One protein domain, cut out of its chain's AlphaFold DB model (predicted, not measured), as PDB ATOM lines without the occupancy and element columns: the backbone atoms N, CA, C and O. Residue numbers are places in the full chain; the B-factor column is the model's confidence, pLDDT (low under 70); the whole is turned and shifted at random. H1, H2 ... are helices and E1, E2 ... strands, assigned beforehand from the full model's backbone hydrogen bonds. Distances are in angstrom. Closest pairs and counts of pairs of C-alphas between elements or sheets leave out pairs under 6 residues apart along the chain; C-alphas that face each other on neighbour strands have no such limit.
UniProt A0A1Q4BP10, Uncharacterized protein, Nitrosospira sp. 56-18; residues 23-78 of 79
ATOM      1  N   THR A  23      41.981 152.132  -3.695       95.62
ATOM      2  CA  THR A  23      42.079 150.976  -2.789       95.62
ATOM      3  C   THR A  23      41.035 149.919  -3.127       95.62
ATOM      4  O   THR A  23      41.383 148.762  -3.320       95.62
ATOM      5  N   GLN A  24      39.777 150.331  -3.325       94.00
ATOM      6  CA  GLN A  24      38.700 149.412  -3.705       94.00
ATOM      7  C   GLN A  24      38.958 148.737  -5.052       94.00
ATOM      8  O   GLN A  24      38.577 147.588  -5.244       94.00
ATOM      9  N   ILE A  25      39.601 149.433  -5.993       94.12
ATOM     10  CA  ILE A  25      40.002 148.854  -7.277       94.12
ATOM     11  C   ILE A  25      41.010 147.721  -7.062       94.12
ATOM     12  O   ILE A  25      40.871 146.669  -7.682       94.12
ATOM     13  N   LEU A  26      42.012 147.922  -6.203       93.88
ATOM     14  CA  LEU A  26      43.027 146.908  -5.911       93.88
ATOM     15  C   LEU A  26      42.446 145.717  -5.144       93.88
ATOM     16  O   LEU A  26      42.720 144.580  -5.524       93.88
ATOM     17  N   ASP A  27      41.622 145.974  -4.127       94.69
ATOM     18  CA  ASP A  27      40.932 144.922  -3.372       94.69
ATOM     19  C   ASP A  27      40.054 144.084  -4.306       94.69
ATOM     20  O   ASP A  27      40.138 142.858  -4.321       94.69
ATOM     21  N   TRP A  28      39.276 144.744  -5.171       92.50
ATOM     22  CA  TRP A  28      38.396 144.059  -6.109       92.50
ATOM     23  C   TRP A  28      39.171 143.203  -7.119       92.50
ATOM     24  O   TRP A  28      38.789 142.071  -7.396       92.50
ATOM     25  N   LEU A  29      40.293 143.710  -7.639       92.88
ATOM     26  CA  LEU A  29      41.165 142.931  -8.519       92.88
ATOM     27  C   LEU A  29      41.743 141.696  -7.817       92.88
ATOM     28  O   LEU A  29      41.829 140.647  -8.443       92.88
ATOM     29  N   GLY A  30      42.142 141.816  -6.549       92.69
ATOM     30  CA  GLY A  30      42.721 140.704  -5.791       92.69
ATOM     31  C   GLY A  30      41.702 139.644  -5.369       92.69
ATOM     32  O   GLY A  30      42.055 138.472  -5.274       92.69
ATOM     33  N   GLU A  31      40.456 140.045  -5.120       93.75
ATOM     34  CA  GLU A  31      39.406 139.156  -4.612       93.75
ATOM     35  C   GLU A  31      38.543 138.543  -5.724       93.75
ATOM     36  O   GLU A  31      38.084 137.407  -5.590       93.75
ATOM     37  N   TYR A  32      38.318 139.273  -6.823       91.56
ATOM     38  CA  TYR A  32      37.357 138.872  -7.855       91.56
ATOM     39  C   TYR A  32      37.981 138.525  -9.206       91.56
ATOM     40  O   TYR A  32      37.295 137.914 -10.024       91.56
ATOM     41  N   CYS A  33      39.231 138.913  -9.477       93.38
ATOM     42  CA  CYS A  33      39.821 138.748 -10.804       93.38
ATOM     43  C   CYS A  33      40.933 137.716 -10.864       93.38
ATOM     44  O   CYS A  33      41.960 137.838 -10.205       93.38
ATOM     45  N   ASP A  34      40.778 136.772 -11.787       92.56
ATOM     46  CA  ASP A  34      41.817 135.803 -12.112       92.56
ATOM     47  C   ASP A  34      42.890 136.422 -13.013       92.56
ATOM     48  O   ASP A  34      44.071 136.085 -12.917       92.56
ATOM     49  N   GLN A  35      42.486 137.303 -13.941       93.50
ATOM     50  CA  GLN A  35      43.396 137.868 -14.940       93.50
ATOM     51  C   GLN A  35      43.075 139.318 -15.302       93.50
ATOM     52  O   GLN A  35      41.930 139.691 -15.565       93.50
ATOM     53  N   ALA A  36      44.136 140.114 -15.443       92.69
ATOM     54  CA  ALA A  36      44.098 141.455 -16.011       92.69
ATOM     55  C   ALA A  36      45.093 141.552 -17.175       92.69
ATOM     56  O   ALA A  36      46.309 141.527 -16.984       92.69
ATOM     57  N   ILE A  37      44.579 141.667 -18.399       94.38
ATOM     58  CA  ILE A  37      45.388 141.746 -19.616       94.38
ATOM     59  C   ILE A  37      45.440 143.192 -20.091       94.38
ATOM     60  O   ILE A  37      44.420 143.776 -20.460       94.38
ATOM     61  N   TYR A  38      46.645 143.754 -20.152       94.06
ATOM     62  CA  TYR A  38      46.887 145.025 -20.823       94.06
ATOM     63  C   TYR A  38      47.232 144.796 -22.296       94.06
ATOM     64  O   TYR A  38      48.201 144.113 -22.628       94.06
ATOM     65  N   ARG A  39      46.462 145.416 -23.192       93.62
ATOM     66  CA  ARG A  39      46.767 145.483 -24.619       93.62
ATOM     67  C   ARG A  39      47.325 146.861 -24.943       93.62
ATOM     68  O   ARG A  39      46.622 147.866 -24.835       93.62
ATOM     69  N   ARG A  40      48.582 146.903 -25.389       92.44
ATOM     70  CA  ARG A  40      49.199 148.140 -25.878       92.44
ATOM     71  C   ARG A  40      48.395 148.687 -27.075       92.44
ATOM     72  O   ARG A  40      48.034 147.897 -27.950       92.44
ATOM     73  N   PRO A  41      48.150 150.008 -27.147       91.69
ATOM     74  CA  PRO A  41      47.573 150.639 -28.329       91.69
ATOM     75  C   PRO A  41      48.413 150.384 -29.589       91.69
ATOM     76  O   PRO A  41      49.644 150.405 -29.542       91.69
ATOM     77  N   SER A  42      47.746 150.174 -30.718       91.62
ATOM     78  CA  SER A  42      48.343 150.035 -32.049       91.62
ATOM     79  C   SER A  42      47.596 150.932 -33.047       91.62
ATOM     80  O   SER A  42      46.491 151.382 -32.743       91.62
ATOM     81  N   PRO A  43      48.127 151.188 -34.256       93.81
ATOM     82  CA  PRO A  43      47.391 151.939 -35.281       93.81
ATOM     83  C   PRO A  43      45.998 151.361 -35.592       93.81
ATOM     84  O   PRO A  43      45.093 152.095 -35.974       93.81
ATOM     85  N   GLU A  44      45.816 150.057 -35.381       91.62
ATOM     86  CA  GLU A  44      44.574 149.323 -35.642       91.62
ATOM     87  C   GLU A  44      43.668 149.190 -34.404       91.62
ATOM     88  O   GLU A  44      42.518 148.771 -34.521       91.62
ATOM     89  N   SER A  45      44.157 149.510 -33.197       85.75
ATOM     90  CA  SER A  45      43.383 149.337 -31.962       85.75
ATOM     91  C   SER A  45      43.753 150.345 -30.877       85.75
ATOM     92  O   SER A  45      44.922 150.586 -30.589       85.75
ATOM     93  N   ARG A  46      42.748 150.881 -30.175       87.19
ATOM     94  CA  ARG A  46      42.969 151.851 -29.084       87.19
ATOM     95  C   ARG A  46      43.702 151.272 -27.862       87.19
ATOM     96  O   ARG A  46      44.087 152.035 -26.985       87.19
ATOM     97  N   GLY A  47      43.925 149.956 -27.811       91.88
ATOM     98  CA  GLY A  47      44.464 149.273 -26.637       91.88
ATOM     99  C   GLY A  47      43.495 149.310 -25.453       91.88
ATOM    100  O   GLY A  47      42.307 149.583 -25.623       91.88
ATOM    101  N   GLY A  48      44.010 149.012 -24.261       94.75
ATOM    102  CA  GLY A  48      43.261 149.096 -23.009       94.75
ATOM    103  C   GLY A  48      43.467 147.887 -22.107       94.75
ATOM    104  O   GLY A  48      44.391 147.095 -22.295       94.75
ATOM    105  N   PHE A  49      42.586 147.752 -21.127       95.25
ATOM    106  CA  PHE A  49      42.579 146.655 -20.170       95.25
ATOM    107  C   PHE A  49      41.399 145.738 -20.452       95.25
ATOM    108  O   PHE A  49      40.285 146.206 -20.677       95.25
ATOM    109  N   THR A  50      41.651 144.433 -20.444       95.06
ATOM    110  CA  THR A  50      40.616 143.399 -20.414       95.06
ATOM    111  C   THR A  50      40.755 142.632 -19.113       95.06
ATOM    112  O   THR A  50      41.833 142.114 -18.825       95.06
ATOM    113  N   LEU A  51      39.680 142.574 -18.338       95.25
ATOM    114  CA  LEU A  51      39.624 141.848 -17.080       95.25
ATOM    115  C   LEU A  51      38.778 140.593 -17.242       95.25
ATOM    116  O   LEU A  51      37.760 140.608 -17.944       95.25
ATOM    117  N   TYR A  52      39.219 139.534 -16.581       94.19
ATOM    118  CA  TYR A  52      38.500 138.279 -16.428       94.19
ATOM    119  C   TYR A  52      38.338 138.046 -14.932       94.19
ATOM    120  O   TYR A  52      39.331 137.844 -14.229       94.19
ATOM    121  N   CYS A  53      37.101 138.170 -14.462       92.88
ATOM    122  CA  CYS A  53      36.764 138.150 -13.047       92.88
ATOM    123  C   CYS A  53      35.549 137.253 -12.842       92.88
ATOM    124  O   CYS A  53      34.441 137.634 -13.229       92.88
ATOM    125  N   TYR A  54      35.758 136.048 -12.303       87.00
ATOM    126  CA  TYR A  54      34.762 134.972 -12.326       87.00
ATOM    127  C   TYR A  54      34.183 134.789 -13.750       87.00
ATOM    128  O   TYR A  54      34.930 134.743 -14.728       87.00
ATOM    129  N   ASP A  55      32.856 134.756 -13.895       86.00
ATOM    130  CA  ASP A  55      32.156 134.673 -15.186       86.00
ATOM    131  C   ASP A  55      32.005 136.032 -15.905       86.00
ATOM    132  O   ASP A  55      31.321 136.144 -16.926       86.00
ATOM    133  N   ILE A  56      32.637 137.097 -15.399       89.62
ATOM    134  CA  ILE A  56      32.529 138.452 -15.944       89.62
ATOM    135  C   ILE A  56      33.787 138.803 -16.732       89.62
ATOM    136  O   ILE A  56      34.893 138.917 -16.203       89.62
ATOM    137  N   ARG A  57      33.590 139.086 -18.022       92.75
ATOM    138  CA  ARG A  57      34.606 139.684 -18.887       92.75
ATOM    139  C   ARG A  57      34.278 141.147 -19.151       92.75
ATOM    140  O   ARG A  57      33.205 141.465 -19.671       92.75
ATOM    141  N   THR A  58      35.214 142.045 -18.861       93.19
ATOM    142  CA  THR A  58      35.072 143.475 -19.175       93.19
ATOM    143  C   THR A  58      36.293 144.032 -19.874       93.19
ATOM    144  O   THR A  58      37.406 143.533 -19.735       93.19
ATOM    145  N   SER A  59      36.083 145.105 -20.633       92.62
ATOM    146  CA  SER A  59      37.164 145.868 -21.243       92.62
ATOM    147  C   SER A  59      36.943 147.369 -21.089       92.62
ATOM    148  O   SER A  59      35.819 147.853 -21.252       92.62
ATOM    149  N   GLY A  60      38.022 148.101 -20.823       91.69
ATOM    150  CA  GLY A  60      38.040 149.558 -20.680       91.69
ATOM    151  C   GLY A  60      39.331 150.157 -21.232       91.69
ATOM    152  O   GLY A  60      40.320 149.445 -21.417       91.69
ATOM    153  N   ALA A  61      39.342 151.464 -21.505       92.62
ATOM    154  CA  ALA A  61      40.565 152.141 -21.939       92.62
ATOM    155  C   ALA A  61      41.570 152.240 -20.781       92.62
ATOM    156  O   ALA A  61      42.781 152.183 -20.995       92.62
ATOM    157  N   THR A  62      41.064 152.317 -19.548       92.50
ATOM    158  CA  THR A  62      41.863 152.281 -18.318       92.50
ATOM    159  C   THR A  62      41.494 151.092 -17.432       92.50
ATOM    160  O   THR A  62      40.399 150.535 -17.535       92.50
ATOM    161  N   LEU A  63      42.406 150.721 -16.526       92.44
ATOM    162  CA  LEU A  63      42.159 149.680 -15.525       92.44
ATOM    163  C   LEU A  63      40.942 150.027 -14.659       92.44
ATOM    164  O   LEU A  63      40.062 149.192 -14.484       92.44
ATOM    165  N   ARG A  64      40.857 151.284 -14.199       94.88
ATOM    166  CA  ARG A  64      39.720 151.804 -13.427       94.88
ATOM    167  C   ARG A  64      38.402 151.575 -14.158       94.88
ATOM    168  O   ARG A  64      37.497 150.996 -13.581       94.88
ATOM    169  N   GLU A  65      38.292 151.981 -15.420       93.69
ATOM    170  CA  GLU A  65      37.052 151.792 -16.188       93.69
ATOM    171  C   GLU A  65      36.655 150.318 -16.306       93.69
ATOM    172  O   GLU A  65      35.476 149.987 -16.178       93.69
ATOM    173  N   ALA A  66      37.628 149.434 -16.547       94.31
ATOM    174  CA  ALA A  66      37.369 148.006 -16.677       94.31
ATOM    175  C   ALA A  66      36.904 147.385 -15.346       94.31
ATOM    176  O   ALA A  66      35.938 146.617 -15.351       94.31
ATOM    177  N   VAL A  67      37.535 147.759 -14.225       95.00
ATOM    178  CA  VAL A  67      37.182 147.301 -12.867       95.00
ATOM    179  C   VAL A  67      35.822 147.841 -12.446       95.00
ATOM    180  O   VAL A  67      34.943 147.077 -12.065       95.00
ATOM    181  N   CYS A  68      35.603 149.146 -12.584       94.38
ATOM    182  CA  CYS A  68      34.344 149.795 -12.246       94.38
ATOM    183  C   CYS A  68      33.153 149.205 -13.008       94.38
ATOM    184  O   CYS A  68      32.069 149.068 -12.443       94.38
ATOM    185  N   LEU A  69      33.346 148.848 -14.282       94.19
ATOM    186  CA  LEU A  69      32.319 148.164 -15.062       94.19
ATOM    187  C   LEU A  69      32.084 146.735 -14.572       94.19
ATOM    188  O   LEU A  69      30.944 146.284 -14.523       94.19
ATOM    189  N   ALA A  70      33.151 146.011 -14.247       93.69
ATOM    190  CA  ALA A  70      33.038 144.626 -13.824       93.69
ATOM    191  C   ALA A  70      32.382 144.506 -12.447       93.69
ATOM    192  O   ALA A  70      31.481 143.692 -12.278       93.69
ATOM    193  N   ALA A  71      32.737 145.390 -11.515       93.06
ATOM    194  CA  ALA A  71      32.073 145.508 -10.226       93.06
ATOM    195  C   ALA A  71      30.590 145.891 -10.378       93.06
ATOM    196  O   ALA A  71      29.750 145.360  -9.658       93.06
ATOM    197  N   ALA A  72      30.243 146.754 -11.344       92.62
ATOM    198  CA  ALA A  72      28.846 147.078 -11.640       92.62
ATOM    199  C   ALA A  72      28.065 145.861 -12.162       92.62
ATOM    200  O   ALA A  72      26.977 145.580 -11.670       92.62
ATOM    201  N   LYS A  73      28.644 145.106 -13.111       91.12
ATOM    202  CA  LYS A  73      28.058 143.856 -13.624       91.12
ATOM    203  C   LYS A  73      27.898 142.808 -12.521       91.12
ATOM    204  O   LYS A  73      26.874 142.141 -12.461       91.12
ATOM    205  N   TRP A  74      28.893 142.675 -11.645       90.56
ATOM    206  CA  TRP A  74      28.834 141.750 -10.516       90.56
ATOM    207  C   TRP A  74      27.726 142.143  -9.541       90.56
ATOM    208  O   TRP A  74      26.959 141.284  -9.118       90.56
ATOM    209  N   LYS A  75      27.599 143.439  -9.241       89.81
ATOM    210  CA  LYS A  75      26.547 143.968  -8.376       89.81
ATOM    211  C   LYS A  75      25.150 143.687  -8.944       89.81
ATOM    212  O   LYS A  75      24.346 143.099  -8.241       89.81
ATOM    213  N   GLU A  76      24.893 144.004 -10.216       88.50
ATOM    214  CA  GLU A  76      23.601 143.701 -10.864       88.50
ATOM    215  C   GLU A  76      23.270 142.199 -10.898       88.50
ATOM    216  O   GLU A  76      22.101 141.837 -10.903       88.50
ATOM    217  N   ALA A  77      24.276 141.321 -10.949       87.25
ATOM    218  CA  ALA A  77      24.064 139.873 -10.974       87.25
ATOM    219  C   ALA A  77      23.793 139.257  -9.585       87.25
ATOM    220  O   ALA A  77      23.357 138.108  -9.519       87.25
ATOM    221  N   ASN A  78      24.088 139.980  -8.498       85.12
ATOM    222  CA  ASN A  78      24.004 139.484  -7.116       85.12
ATOM    223  C   ASN A  78      23.063 140.315  -6.214       85.12
ATOM    224  O   ASN A  78      22.954 140.011  -5.025       85.12
TER     225      ASN A  78
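AT A GLANCE: This is residues 23 to 78 of the 79 residues of an uncharacterized protein of Nitrosospira sp. 56-18 (UniProt A0A1Q4BP10). A sheet of three strands has two helices over one face and its other face bare, in two layers: H2 runs slantwise over E3, and H1 crosses H2 steeply. The strands are a meander, each the antiparallel neighbour of the one before, in the order E1 - E2 - E3. The printed part has 56 residues with two named helices and three named strands, in the order H1 E1 E2 E3 H2 along the chain; its class is mixed, helices and strands, and it is compact, with a radius of gyration of the C-alphas of 11.3 A and spans of 38 by 21 by 16 A.

HOW THE PARTS SIT: Start at inner strand E2, residues 48 to 53. It forms hairpins with E1, residues 35 to 39, with N 50 and O 37 2.8 A apart, and with E3, residues 56 to 60, with N 51 and O 58 2.8 A apart, both within hydrogen-bond range. H2, residues 63 to 78, is on the sheet at a height of 6.8 A, only just slantwise to E3 at 30.0 degrees on the local plane; their closest C-alphas, Gly 60 and Ala 66, are 4.3 A apart. On the same face, H1, residues 23 to 32, touches H2 residues 64 to 71 at a steep tilt of 58 degrees; their closest C-alphas, Ile 25 and Val 67, are 6.5 A apart. Every O i to N i+4 pair in H1 and H2 is within hydrogen-bond range.

IN THESE COORDINATES: Find C-alpha 23 at (42.079, 150.976, -2.789), where H1 begins; H2 runs 22.5 A to C-alpha 78 at (24.004, 139.484, -7.116).

THE WHOLE: The farthest C-alphas, Pro 43 and Asn 78, are 38.7 A apart. The printed part has no cut or long link, and no printed residue is under 70 in pLDDT.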